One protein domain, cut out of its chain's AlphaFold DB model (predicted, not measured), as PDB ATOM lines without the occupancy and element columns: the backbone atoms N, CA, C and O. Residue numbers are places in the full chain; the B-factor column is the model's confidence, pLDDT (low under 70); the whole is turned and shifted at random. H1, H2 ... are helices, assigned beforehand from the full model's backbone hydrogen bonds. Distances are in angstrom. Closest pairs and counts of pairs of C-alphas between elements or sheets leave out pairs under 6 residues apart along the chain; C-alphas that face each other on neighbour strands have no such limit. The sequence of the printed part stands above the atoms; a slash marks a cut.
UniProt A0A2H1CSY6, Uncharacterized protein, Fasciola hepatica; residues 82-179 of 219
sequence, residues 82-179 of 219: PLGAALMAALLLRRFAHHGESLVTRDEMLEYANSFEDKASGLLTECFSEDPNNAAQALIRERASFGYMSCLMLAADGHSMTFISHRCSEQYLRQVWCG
ATOM      1  N   PRO A  82     207.996 185.628 146.603       90.00
ATOM      2  CA  PRO A  82     209.161 186.516 146.592       90.00
ATOM      3  C   PRO A  82     210.498 185.757 146.586       90.00
ATOM      4  O   PRO A  82     211.465 186.243 145.999       90.00
ATOM      5  N   LEU A  83     210.546 184.548 147.164       91.56
ATOM      6  CA  LEU A  83     211.748 183.706 147.222       91.56
ATOM      7  C   LEU A  83     212.231 183.294 145.822       91.56
ATOM      8  O   LEU A  83     213.358 183.594 145.433       91.56
ATOM      9  N   GLY A  84     211.360 182.648 145.041       89.94
ATOM     10  CA  GLY A  84     211.686 182.245 143.669       89.94
ATOM     11  C   GLY A  84     211.904 183.445 142.747       89.94
ATOM     12  O   GLY A  84     212.780 183.409 141.886       89.94
ATOM     13  N   ALA A  85     211.173 184.544 142.966       91.19
ATOM     14  CA  ALA A  85     211.346 185.764 142.186       91.19
ATOM     15  C   ALA A  85     212.712 186.429 142.405       91.19
ATOM     16  O   ALA A  85     213.312 186.890 141.438       91.19
ATOM     17  N   ALA A  86     213.223 186.449 143.639       93.69
ATOM     18  CA  ALA A  86     214.552 186.979 143.938       93.69
ATOM     19  C   ALA A  86     215.660 186.155 143.255       93.69
ATOM     20  O   ALA A  86     216.559 186.719 142.638       93.69
ATOM     21  N   LEU A  87     215.553 184.821 143.278       93.12
ATOM     22  CA  LEU A  87     216.505 183.940 142.590       93.12
ATOM     23  C   LEU A  87     216.433 184.080 141.069       93.12
ATOM     24  O   LEU A  87     217.463 184.137 140.402       93.12
ATOM     25  N   MET A  88     215.224 184.194 140.515       91.94
ATOM     26  CA  MET A  88     215.039 184.482 139.095       91.94
ATOM     27  C   MET A  88     215.660 185.834 138.719       91.94
ATOM     28  O   MET A  88     216.298 185.938 137.676       91.94
ATOM     29  N   ALA A  89     215.511 186.859 139.562       92.50
ATOM     30  CA  ALA A  89     216.132 188.160 139.341       92.50
ATOM     31  C   ALA A  89     217.660 188.059 139.326       92.50
ATOM     32  O   ALA A  89     218.285 188.544 138.388       92.50
ATOM     33  N   ALA A  90     218.254 187.377 140.310       93.81
ATOM     34  CA  ALA A  90     219.696 187.158 140.371       93.81
ATOM     35  C   ALA A  90     220.219 186.401 139.135       93.81
ATOM     36  O   ALA A  90     221.202 186.822 138.524       93.81
ATOM     37  N   LEU A  91     219.525 185.336 138.717       92.00
ATOM     38  CA  LEU A  91     219.822 184.583 137.495       92.00
ATOM     39  C   LEU A  91     219.790 185.485 136.252       92.00
ATOM     40  O   LEU A  91     220.738 185.493 135.465       92.00
ATOM     41  N   LEU A  92     218.706 186.241 136.067       90.69
ATOM     42  CA  LEU A  92     218.530 187.121 134.913       90.69
ATOM     43  C   LEU A  92     219.602 188.211 134.879       90.69
ATOM     44  O   LEU A  92     220.261 188.376 133.858       90.69
ATOM     45  N   LEU A  93     219.824 188.910 135.994       91.19
ATOM     46  CA  LEU A  93     220.815 189.984 136.095       91.19
ATOM     47  C   LEU A  93     222.237 189.486 135.822       91.19
ATOM     48  O   LEU A  93     222.987 190.148 135.114       91.19
ATOM     49  N   ARG A  94     222.602 188.288 136.293       92.06
ATOM     50  CA  ARG A  94     223.901 187.669 135.971       92.06
ATOM     51  C   ARG A  94     224.036 187.336 134.491       92.06
ATOM     52  O   ARG A  94     225.096 187.554 133.904       92.06
ATOM     53  N   ARG A  95     222.962 186.846 133.868       90.19
ATOM     54  CA  ARG A  95     222.932 186.612 132.417       90.19
ATOM     55  C   ARG A  95     223.028 187.921 131.632       90.19
ATOM     56  O   ARG A  95     223.726 187.944 130.621       90.19
ATOM     57  N   PHE A  96     222.402 189.003 132.095       86.12
ATOM     58  CA  PHE A  96     222.546 190.331 131.485       86.12
ATOM     59  C   PHE A  96     223.959 190.878 131.631       86.12
ATOM     60  O   PHE A  96     224.538 191.305 130.637       86.12
ATOM     61  N   ALA A  97     224.556 190.751 132.814       88.81
ATOM     62  CA  ALA A  97     225.932 191.154 133.060       88.81
ATOM     63  C   ALA A  97     226.907 190.470 132.080       88.81
ATOM     64  O   ALA A  97     227.819 191.109 131.565       88.81
ATOM     65  N   HIS A  98     226.685 189.194 131.746       86.19
ATOM     66  CA  HIS A  98     227.506 188.483 130.758       86.19
ATOM     67  C   HIS A  98     227.438 189.094 129.344       86.19
ATOM     68  O   HIS A  98     228.393 188.977 128.579       86.19
ATOM     69  N   HIS A  99     226.324 189.729 128.980       83.62
ATOM     70  CA  HIS A  99     226.130 190.367 127.673       83.62
ATOM     71  C   HIS A  99     226.394 191.881 127.700       83.62
ATOM     72  O   HIS A  99     226.283 192.530 126.662       83.62
ATOM     73  N   GLY A 100     226.725 192.452 128.861       78.62
ATOM     74  CA  GLY A 100     227.005 193.876 129.005       78.62
ATOM     75  C   GLY A 100     228.287 194.283 128.277       78.62
ATOM     76  O   GLY A 100     229.326 193.646 128.431       78.62
ATOM     77  N   GLU A 101     228.223 195.366 127.501       76.31
ATOM     78  CA  GLU A 101     229.366 195.868 126.721       76.31
ATOM     79  C   GLU A 101     230.426 196.567 127.593       76.31
ATOM     80  O   GLU A 101     231.621 196.499 127.306       76.31
ATOM     81  N   SER A 102     230.001 197.238 128.672       86.56
ATOM     82  CA  SER A 102     230.869 197.997 129.581       86.56
ATOM     83  C   SER A 102     231.133 197.235 130.878       86.56
ATOM     84  O   SER A 102     230.211 196.708 131.504       86.56
ATOM     85  N   LEU A 103     232.390 197.245 131.334       81.25
ATOM     86  CA  LEU A 103     232.791 196.627 132.602       81.25
ATOM     87  C   LEU A 103     232.075 197.245 133.810       81.25
ATOM     88  O   LEU A 103     231.680 196.514 134.710       81.25
ATOM     89  N   VAL A 104     231.859 198.564 133.801       82.62
ATOM     90  CA  VAL A 104     231.177 199.282 134.893       82.62
ATOM     91  C   VAL A 104     229.727 198.811 135.011       82.62
ATOM     92  O   VAL A 104     229.291 198.404 136.082       82.62
ATOM     93  N   THR A 105     229.007 198.765 133.888       82.44
ATOM     94  CA  THR A 105     227.619 198.289 133.835       82.44
ATOM     95  C   THR A 105     227.510 196.828 134.273       82.44
ATOM     96  O   THR A 105     226.602 196.462 135.014       82.44
ATOM     97  N   ARG A 106     228.467 195.985 133.868       88.12
ATOM     98  CA  ARG A 106     228.523 194.581 134.289       88.12
ATOM     99  C   ARG A 106     228.682 194.445 135.803       88.12
ATOM    100  O   ARG A 106     227.974 193.643 136.408       88.12
ATOM    101  N   ASP A 107     229.598 195.195 136.405       89.88
ATOM    102  CA  ASP A 107     229.854 195.113 137.843       89.88
ATOM    103  C   ASP A 107     228.641 195.617 138.648       89.88
ATOM    104  O   ASP A 107     228.224 194.954 139.598       89.88
ATOM    105  N   GLU A 108     227.985 196.695 138.201       89.50
ATOM    106  CA  GLU A 108     226.735 197.192 138.799       89.50
ATOM    107  C   GLU A 108     225.582 196.174 138.709       89.50
ATOM    108  O   GLU A 108     224.806 196.017 139.657       89.50
ATOM    109  N   MET A 109     225.458 195.460 137.584       88.75
ATOM    110  CA  MET A 109     224.458 194.399 137.412       88.75
ATOM    111  C   MET A 109     224.737 193.197 138.318       88.75
ATOM    112  O   MET A 109     223.802 192.617 138.876       88.75
ATOM    113  N   LEU A 110     226.008 192.819 138.485       92.31
ATOM    114  CA  LEU A 110     226.403 191.736 139.387       92.31
ATOM    115  C   LEU A 110     226.152 192.101 140.851       92.31
ATOM    116  O   LEU A 110     225.639 191.269 141.598       92.31
ATOM    117  N   GLU A 111     226.451 193.335 141.253       92.94
ATOM    118  CA  GLU A 111     226.125 193.834 142.591       92.94
ATOM    119  C   GLU A 111     224.613 193.784 142.836       92.94
ATOM    120  O   GLU A 111     224.157 193.304 143.878       92.94
ATOM    121  N   TYR A 112     223.818 194.180 141.840       92.19
ATOM    122  CA  TYR A 112     222.368 194.120 141.954       92.19
ATOM    123  C   TYR A 112     221.840 192.678 142.030       92.19
ATOM    124  O   TYR A 112     220.944 192.385 142.824       92.19
ATOM    125  N   ALA A 113     222.439 191.750 141.278       94.12
ATOM    126  CA  ALA A 113     222.133 190.327 141.387       94.12
ATOM    127  C   ALA A 113     222.449 189.775 142.787       94.12
ATOM    128  O   ALA A 113     221.643 189.036 143.352       94.12
ATOM    129  N   ASN A 114     223.590 190.168 143.362       94.44
ATOM    130  CA  ASN A 114     223.996 189.757 144.705       94.44
ATOM    131  C   ASN A 114     223.036 190.301 145.772       94.44
ATOM    132  O   ASN A 114     222.632 189.552 146.655       94.44
ATOM    133  N   SER A 115     222.561 191.544 145.634       94.31
ATOM    134  CA  SER A 115     221.531 192.103 146.524       94.31
ATOM    135  C   SER A 115     220.246 191.262 146.542       94.31
ATOM    136  O   SER A 115     219.649 191.052 147.601       94.31
ATOM    137  N   PHE A 116     219.804 190.747 145.389       94.31
ATOM    138  CA  PHE A 116     218.646 189.849 145.339       94.31
ATOM    139  C   PHE A 116     218.934 188.460 145.913       94.31
ATOM    140  O   PHE A 116     218.051 187.882 146.548       94.31
ATOM    141  N   GLU A 117     220.144 187.930 145.741       95.19
ATOM    142  CA  GLU A 117     220.546 186.677 146.388       95.19
ATOM    143  C   GLU A 117     220.567 186.803 147.918       95.19
ATOM    144  O   GLU A 117     220.086 185.904 148.615       95.19
ATOM    145  N   ASP A 118     221.030 187.934 148.448       94.88
ATOM    146  CA  ASP A 118     221.008 188.217 149.884       94.88
ATOM    147  C   ASP A 118     219.569 188.320 150.406       94.88
ATOM    148  O   ASP A 118     219.236 187.729 151.434       94.88
ATOM    149  N   LYS A 119     218.673 188.982 149.659       94.56
ATOM    150  CA  LYS A 119     217.232 189.017 149.969       94.56
ATOM    151  C   LYS A 119     216.617 187.614 149.967       94.56
ATOM    152  O   LYS A 119     215.858 187.281 150.878       94.56
ATOM    153  N   ALA A 120     216.953 186.776 148.983       94.75
ATOM    154  CA  ALA A 120     216.482 185.392 148.920       94.75
ATOM    155  C   ALA A 120     216.980 184.569 150.117       94.75
ATOM    156  O   ALA A 120     216.211 183.819 150.718       94.75
ATOM    157  N   SER A 121     218.249 184.737 150.491       93.81
ATOM    158  CA  SER A 121     218.861 184.061 151.639       93.81
ATOM    159  C   SER A 121     218.248 184.522 152.965       93.81
ATOM    160  O   SER A 121     217.978 183.695 153.837       93.81
ATOM    161  N   GLY A 122     217.957 185.819 153.100       94.19
ATOM    162  CA  GLY A 122     217.250 186.386 154.249       94.19
ATOM    163  C   GLY A 122     215.846 185.805 154.413       94.19
ATOM    164  O   GLY A 122     215.520 185.294 155.483       94.19
ATOM    165  N   LEU A 123     215.057 185.769 153.333       93.38
ATOM    166  CA  LEU A 123     213.735 185.131 153.342       93.38
ATOM    167  C   LEU A 123     213.817 183.643 153.686       93.38
ATOM    168  O   LEU A 123     213.012 183.141 154.464       93.38
ATOM    169  N   LEU A 124     214.796 182.925 153.131       92.94
ATOM    170  CA  LEU A 124     214.974 181.510 153.441       92.94
ATOM    171  C   LEU A 124     215.352 181.293 154.911       92.94
ATOM    172  O   LEU A 124     214.919 180.307 155.504       92.94
ATOM    173  N   THR A 125     216.137 182.197 155.501       94.19
ATOM    174  CA  THR A 125     216.479 182.168 156.931       94.19
ATOM    175  C   THR A 125     215.223 182.325 157.783       94.19
ATOM    176  O   THR A 125     215.010 181.536 158.702       94.19
ATOM    177  N   GLU A 126     214.372 183.297 157.449       92.88
ATOM    178  CA  GLU A 126     213.115 183.561 158.150       92.88
ATOM    179  C   GLU A 126     212.153 182.370 158.031       92.88
ATOM    180  O   GLU A 126     211.769 181.793 159.049       92.88
ATOM    181  N   CYS A 127     211.886 181.883 156.813       91.44
ATOM    182  CA  CYS A 127     211.042 180.704 156.597       91.44
ATOM    183  C   CYS A 127     211.572 179.456 157.321       91.44
ATOM    184  O   CYS A 127     210.793 178.668 157.851       91.44
ATOM    185  N   PHE A 128     212.895 179.259 157.347       91.94
ATOM    186  CA  PHE A 128     213.513 178.127 158.039       91.94
ATOM    187  C   PHE A 128     213.413 178.243 159.563       91.94
ATOM    188  O   PHE A 128     213.308 177.221 160.242       91.94
ATOM    189  N   SER A 129     213.449 179.467 160.099       93.06
ATOM    190  CA  SER A 129     213.279 179.718 161.531       93.06
ATOM    191  C   SER A 129     211.848 179.461 162.013       93.06
ATOM    192  O   SER A 129     211.669 179.032 163.150       93.06
ATOM    193  N   GLU A 130     210.852 179.665 161.145       92.69
ATOM    194  CA  GLU A 130     209.448 179.368 161.436       92.69
ATOM    195  C   GLU A 130     209.144 177.868 161.344       92.69
ATOM    196  O   GLU A 130     208.688 177.263 162.316       92.69
ATOM    197  N   ASP A 131     209.394 177.257 160.181       91.31
ATOM    198  CA  ASP A 131     209.188 175.824 159.970       91.31
ATOM    199  C   ASP A 131     210.198 175.262 158.949       91.31
ATOM    200  O   ASP A 131     210.096 175.524 157.742       91.31
ATOM    201  N   PRO A 132     211.146 174.413 159.391       89.50
ATOM    202  CA  PRO A 132     212.158 173.846 158.511       89.50
ATOM    203  C   PRO A 132     211.573 172.901 157.452       89.50
ATOM    204  O   PRO A 132     212.139 172.782 156.363       89.50
ATOM    205  N   ASN A 133     210.448 172.233 157.733       88.25
ATOM    206  CA  ASN A 133     209.821 171.313 156.787       88.25
ATOM    207  C   ASN A 133     209.104 172.083 155.678       88.25
ATOM    208  O   ASN A 133     209.234 171.733 154.503       88.25
ATOM    209  N   ASN A 134     208.382 173.148 156.033       88.56
ATOM    210  CA  ASN A 134     207.726 174.010 155.054       88.56
ATOM    211  C   ASN A 134     208.754 174.749 154.181       88.56
ATOM    212  O   ASN A 134     208.610 174.794 152.960       88.56
ATOM    213  N   ALA A 135     209.846 175.245 154.777       90.19
ATOM    214  CA  ALA A 135     210.949 175.856 154.034       90.19
ATOM    215  C   ALA A 135     211.575 174.877 153.022       90.19
ATOM    216  O   ALA A 135     211.787 175.230 151.860       90.19
ATOM    217  N   ALA A 136     211.791 173.618 153.421       88.31
ATOM    218  CA  ALA A 136     212.273 172.579 152.513       88.31
ATOM    219  C   ALA A 136     211.278 172.293 151.373       88.31
ATOM    220  O   ALA A 136     211.692 172.139 150.225       88.31
ATOM    221  N   GLN A 137     209.968 172.276 151.646       89.19
ATOM    222  CA  GLN A 137     208.947 172.135 150.601       89.19
ATOM    223  C   GLN A 137     208.942 173.323 149.630       89.19
ATOM    224  O   GLN A 137     208.846 173.129 148.416       89.19
ATOM    225  N   ALA A 138     209.086 174.547 150.138       87.44
ATOM    226  CA  ALA A 138     209.170 175.750 149.316       87.44
ATOM    227  C   ALA A 138     210.411 175.752 148.405       87.44
ATOM    228  O   ALA A 138     210.328 176.229 147.274       87.44
ATOM    229  N   LEU A 139     211.532 175.174 148.857       89.94
ATOM    230  CA  LEU A 139     212.757 175.038 148.061       89.94
ATOM    231  C   LEU A 139     212.599 174.110 146.850       89.94
ATOM    232  O   LEU A 139     213.175 174.381 145.794       89.94
ATOM    233  N   ILE A 140     211.851 173.015 147.007       89.62
ATOM    234  CA  ILE A 140     211.792 171.918 146.024       89.62
ATOM    235  C   ILE A 140     210.592 172.005 145.096       89.62
ATOM    236  O   ILE A 140     210.581 171.373 144.042       89.62
ATOM    237  N   ARG A 141     209.563 172.758 145.490       87.75
ATOM    238  CA  ARG A 141     208.332 172.865 144.721       87.75
ATOM    239  C   ARG A 141     208.600 173.569 143.396       87.75
ATOM    240  O   ARG A 141     208.985 174.736 143.367       87.75
ATOM    241  N   GLU A 142     208.317 172.870 142.308       85.81
ATOM    242  CA  GLU A 142     208.369 173.425 140.960       85.81
ATOM    243  C   GLU A 142     207.246 174.441 140.745       85.81
ATOM    244  O   GLU A 142     206.104 174.261 141.192       85.81
ATOM    245  N   ARG A 143     207.572 175.535 140.052       79.44
ATOM    246  CA  ARG A 143     206.638 176.629 139.780       79.44
ATOM    247  C   ARG A 143     206.576 176.913 138.289       79.44
ATOM    248  O   ARG A 143     207.583 177.240 137.667       79.44
ATOM    249  N   ALA A 144     205.370 176.896 137.727       71.62
ATOM    250  CA  ALA A 144     205.155 177.262 136.326       71.62
ATOM    251  C   ALA A 144     205.569 178.719 136.030       71.62
ATOM    252  O   ALA A 144     206.046 179.011 134.937       71.62
ATOM    253  N   SER A 145     205.484 179.616 137.022       70.25
ATOM    254  CA  SER A 145     205.919 181.018 136.913       70.25
ATOM    255  C   SER A 145     207.418 181.190 136.649       70.25
ATOM    256  O   SER A 145     207.831 182.260 136.218       70.25
ATOM    257  N   PHE A 146     208.222 180.154 136.904       73.31
ATOM    258  CA  PHE A 146     209.677 180.162 136.743       73.31
ATOM    259  C   PHE A 146     210.142 179.030 135.812       73.31
ATOM    260  O   PHE A 146     211.179 178.415 136.038       73.31
ATOM    261  N   GLY A 147     209.341 178.694 134.793       71.12
ATOM    262  CA  GLY A 147     209.705 177.673 133.805       71.12
ATOM    263  C   GLY A 147     209.703 176.243 134.348       71.12
ATOM    264  O   GLY A 147     210.485 175.422 133.885       71.12
ATOM    265  N   TYR A 148     208.844 175.951 135.333       81.88
ATOM    266  CA  TYR A 148     208.773 174.660 136.036       81.88
ATOM    267  C   TYR A 148     210.050 174.298 136.804       81.88
ATOM    268  O   TYR A 148     210.282 173.140 137.124       81.88
ATOM    269  N   MET A 149     210.860 175.297 137.157       83.81
ATOM    270  CA  MET A 149     212.029 175.106 138.008       83.81
ATOM    271  C   MET A 149     211.661 175.247 139.488       83.81
ATOM    272  O   MET A 149     210.751 175.998 139.860       83.81
ATOM    273  N   SER A 150     212.378 174.517 140.342       91.31
ATOM    274  CA  SER A 150     212.375 174.737 141.791       91.31
ATOM    275  C   SER A 150     213.339 175.866 142.171       91.31
ATOM    276  O   SER A 150     214.228 176.225 141.396       91.31
ATOM    277  N   CYS A 151     213.211 176.418 143.380       91.75
ATOM    278  CA  CYS A 151     214.133 177.448 143.870       91.75
ATOM    279  C   CYS A 151     215.582 176.939 143.899       91.75
ATOM    280  O   CYS A 151     216.502 177.674 143.556       91.75
ATOM    281  N   LEU A 152     215.792 175.663 144.241       91.94
ATOM    282  CA  LEU A 152     217.124 175.059 144.230       91.94
ATOM    283  C   LEU A 152     217.712 174.972 142.808       91.94
ATOM    284  O   LEU A 152     218.897 175.235 142.618       91.94
ATOM    285  N   MET A 153     216.887 174.639 141.808       91.06
ATOM    286  CA  MET A 153     217.305 174.623 140.400       91.06
ATOM    287  C   MET A 153     217.629 176.031 139.896       91.06
ATOM    288  O   MET A 153     218.665 176.215 139.266       91.06
ATOM    289  N   LEU A 154     216.795 177.026 140.227       92.00
ATOM    290  CA  LEU A 154     217.047 178.430 139.886       92.00
ATOM    291  C   LEU A 154     218.350 178.936 140.508       92.00
ATOM    292  O   LEU A 154     219.123 179.608 139.836       92.00
ATOM    293  N   ALA A 155     218.616 178.597 141.771       93.19
ATOM    294  CA  ALA A 155     219.859 178.972 142.433       93.19
ATOM    295  C   ALA A 155     221.080 178.290 141.798       93.19
ATOM    296  O   ALA A 155     222.118 178.927 141.628       93.19
ATOM    297  N   ALA A 156     220.963 177.011 141.425       92.25
ATOM    298  CA  ALA A 156     222.035 176.269 140.763       92.25
ATOM    299  C   ALA A 156     222.361 176.845 139.379       92.25
ATOM    300  O   ALA A 156     223.531 177.087 139.084       92.25
ATOM    301  N   ASP A 157     221.336 177.122 138.572       91.38
ATOM    302  CA  ASP A 157     221.477 177.733 137.247       91.38
ATOM    303  C   ASP A 157     221.938 179.199 137.336       91.38
ATOM    304  O   ASP A 157     222.700 179.683 136.505       91.38
ATOM    305  N   GLY A 158     221.519 179.904 138.390       88.69
ATOM    306  CA  GLY A 158     221.890 181.292 138.670       88.69
ATOM    307  C   GLY A 158     223.260 181.464 139.303       88.69
ATOM    308  O   GLY A 158     223.657 182.599 139.554       88.69
ATOM    309  N   HIS A 159     223.982 180.374 139.576       91.75
ATOM    310  CA  HIS A 159     225.239 180.374 140.326       91.75
ATOM    311  C   HIS A 159     225.142 181.051 141.705       91.75
ATOM    312  O   HIS A 159     226.115 181.619 142.202       91.75
ATOM    313  N   SER A 160     223.975 180.975 142.346       92.19
ATOM    314  CA  SER A 160     223.727 181.521 143.681       92.19
ATOM    315  C   SER A 160     224.275 180.611 144.773       92.19
ATOM    316  O   SER A 160     223.551 179.871 145.443       92.19
ATOM    317  N   MET A 161     225.601 180.622 144.906       90.69
ATOM    318  CA  MET A 161     226.313 179.758 145.842       90.69
ATOM    319  C   MET A 161     226.036 180.110 147.305       90.69
ATOM    320  O   MET A 161     226.010 179.188 148.122       90.69
ATOM    321  N   THR A 162     225.788 181.379 147.659       91.12
ATOM    322  CA  THR A 162     225.493 181.730 149.061       91.12
ATOM    323  C   THR A 162     224.147 181.135 149.462       91.12
ATOM    324  O   THR A 162     224.055 180.472 150.500       91.12
ATOM    325  N   PHE A 163     223.157 181.200 148.567       93.38
ATOM    326  CA  PHE A 163     221.851 180.570 148.756       93.38
ATOM    327  C   PHE A 163     221.916 179.033 148.843       93.38
ATOM    328  O   PHE A 163     221.266 178.417 149.693       93.38
ATOM    329  N   ILE A 164     222.712 178.381 147.989       92.38
ATOM    330  CA  ILE A 164     222.879 176.913 148.019       92.38
ATOM    331  C   ILE A 164     223.624 176.467 149.281       92.38
ATOM    332  O   ILE A 164     223.317 175.414 149.836       92.38
ATOM    333  N   SER A 165     224.577 177.270 149.756       91.88
ATOM    334  CA  SER A 165     225.324 176.997 150.988       91.88
ATOM    335  C   SER A 165     224.530 177.280 152.269       91.88
ATOM    336  O   SER A 165     224.990 176.971 153.368       91.88
ATOM    337  N   HIS A 166     223.332 177.857 152.146       93.44
ATOM    338  CA  HIS A 166     222.467 178.143 153.279       93.44
ATOM    339  C   HIS A 166     222.097 176.862 154.047       93.44
ATOM    340  O   HIS A 166     221.880 175.802 153.459       93.44
ATOM    341  N   ARG A 167     221.941 176.967 155.374       89.88
ATOM    342  CA  ARG A 167     221.651 175.832 156.276       89.88
ATOM    343  C   ARG A 167     220.442 175.003 155.839       89.88
ATOM    344  O   ARG A 167     220.492 173.779 155.903       89.88
ATOM    345  N   CYS A 168     219.375 175.660 155.381       89.69
ATOM    346  CA  CYS A 168     218.168 174.984 154.894       89.69
ATOM    347  C   CYS A 168     218.464 174.118 153.654       89.69
ATOM    348  O   CYS A 168     218.111 172.940 153.621       89.69
ATOM    349  N   SER A 169     219.189 174.678 152.682       91.44
ATOM    350  CA  SER A 169     219.620 173.993 151.460       91.44
ATOM    351  C   SER A 169     220.581 172.841 151.769       91.44
ATOM    352  O   SER A 169     220.391 171.736 151.264       91.44
ATOM    353  N   GLU A 170     221.565 173.051 152.651       89.94
ATOM    354  CA  GLU A 170     222.518 172.014 153.069       89.94
ATOM    355  C   GLU A 170     221.811 170.853 153.779       89.94
ATOM    356  O   GLU A 170     222.055 169.686 153.468       89.94
ATOM    357  N   GLN A 171     220.913 171.155 154.721       87.81
ATOM    358  CA  GLN A 171     220.162 170.141 155.453       87.81
ATOM    359  C   GLN A 171     219.274 169.326 154.513       87.81
ATOM    360  O   GLN A 171     219.263 168.096 154.602       87.81
ATOM    361  N   TYR A 172     218.580 169.988 153.586       87.00
ATOM    362  CA  TYR A 172     217.775 169.314 152.575       87.00
ATOM    363  C   TYR A 172     218.635 168.429 151.660       87.00
ATOM    364  O   TYR A 172     218.365 167.237 151.515       87.00
ATOM    365  N   LEU A 173     219.717 168.970 151.093       86.38
ATOM    366  CA  LEU A 173     220.632 168.219 150.231       86.38
ATOM    367  C   LEU A 173     221.239 167.021 150.962       86.38
ATOM    368  O   LEU A 173     221.314 165.932 150.396       86.38
ATOM    369  N   ARG A 174     221.606 167.180 152.238       82.06
ATOM    370  CA  ARG A 174     222.084 166.084 153.084       82.06
ATOM    371  C   ARG A 174     221.017 165.008 153.255       82.06
ATOM    372  O   ARG A 174     221.343 163.831 153.146       82.06
ATOM    373  N   GLN A 175     219.760 165.378 153.490       78.69
ATOM    374  CA  GLN A 175     218.654 164.418 153.588       78.69
ATOM    375  C   GLN A 175     218.422 163.676 152.267       78.69
ATOM    376  O   GLN A 175     218.273 162.458 152.279       78.69
ATOM    377  N   VAL A 176     218.452 164.363 151.123       80.19
ATOM    378  CA  VAL A 176     218.327 163.724 149.800       80.19
ATOM    379  C   VAL A 176     219.500 162.780 149.525       80.19
ATOM    380  O   VAL A 176     219.321 161.675 149.013       80.19
ATOM    381  N   TRP A 177     220.710 163.201 149.888       73.38
ATOM    382  CA  TRP A 177     221.939 162.450 149.652       73.38
ATOM    383  C   TRP A 177     222.035 161.203 150.548       73.38
ATOM    384  O   TRP A 177     222.340 160.109 150.063       73.38
ATOM    385  N   CYS A 178     221.719 161.349 151.840       69.44
ATOM    386  CA  CYS A 178     221.718 160.279 152.843       69.44
ATOM    387  C   CYS A 178     220.456 159.408 152.806       69.44
ATOM    388  O   CYS A 178     220.505 158.251 153.215       69.44
ATOM    389  N   GLY A 179     219.331 159.891 152.285       71.25
ATOM    390  CA  GLY A 179     218.069 159.155 152.313       71.25
ATOM    391  C   GLY A 179     217.710 158.695 153.732       71.25
ATOM    392  O   GLY A 179     217.742 159.474 154.676       71.25
TER     393      GLY A 179
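AT A GLANCE: This is residues 82 to 179 of the 219 residues of an uncharacterized protein of Fasciola hepatica (UniProt A0A2H1CSY6). A long helical hairpin of H1 and H2 makes the length of this domain; H3 folds back from the end of H2, H4 packs on residues 83 to 91 of H1, and H5 packs on residues 117 to 121 of H2. H6 points away from H2 and H3, and residues 174 to 179 stick out. You will find 98 residues with six named helices, H1 to H6 in that order, and no named strand: all helix. The whole is compact, with a radius of gyration of the C-alphas of 13.9 A, and elongated, spanning 46 by 24 by 24 A.

HOW THE PARTS SIT: Start with H1, residues 82 to 99, and the hub H2, residues 103 to 130: this hairpin touches closest at the C-alphas of Ala 90 and Ala 113, 4.1 A, at a shallow tilt of 18 degrees, opposite ways. Next, H3, residues 132 to 140, forms a hairpin with H2 at a steep tilt of 40 degrees; the closest C-alphas, of Phe 128 and Ala 135, are 5.3 A apart. H4, residues 151 to 157, touches H1 at Gly 84 and Cys 151, their closest C-alphas, 5.4 A. H5, residues 161 to 164, touches H2, closest at C-alphas 121 and 163, 5.4 A. H6, residues 167 to 178, touches H3 about perpendicular, at 77 degrees, closest at C-alphas 136 and 172, 6.4 A. Each O i to N i+4 pair is within hydrogen-bond range in H2, H3, H4 and H6, and 13 of 14 in H1; H5 is too short for one.

IN THESE COORDINATES: Find C-alpha 82 at (209.161, 186.516, 146.592); H1 runs 25.7 A from there. H2 runs 40.9 A to C-alpha 130 at (209.448, 179.368, 161.436). H6 runs 15.9 A to C-alpha 178 at (221.718, 160.279, 152.843).

THE WHOLE: The C-alphas farthest apart, of Ser 102 and Gly 179, are 46.8 A apart. The printed part has no cut and no long link, and residue 178 alone is under pLDDT 70.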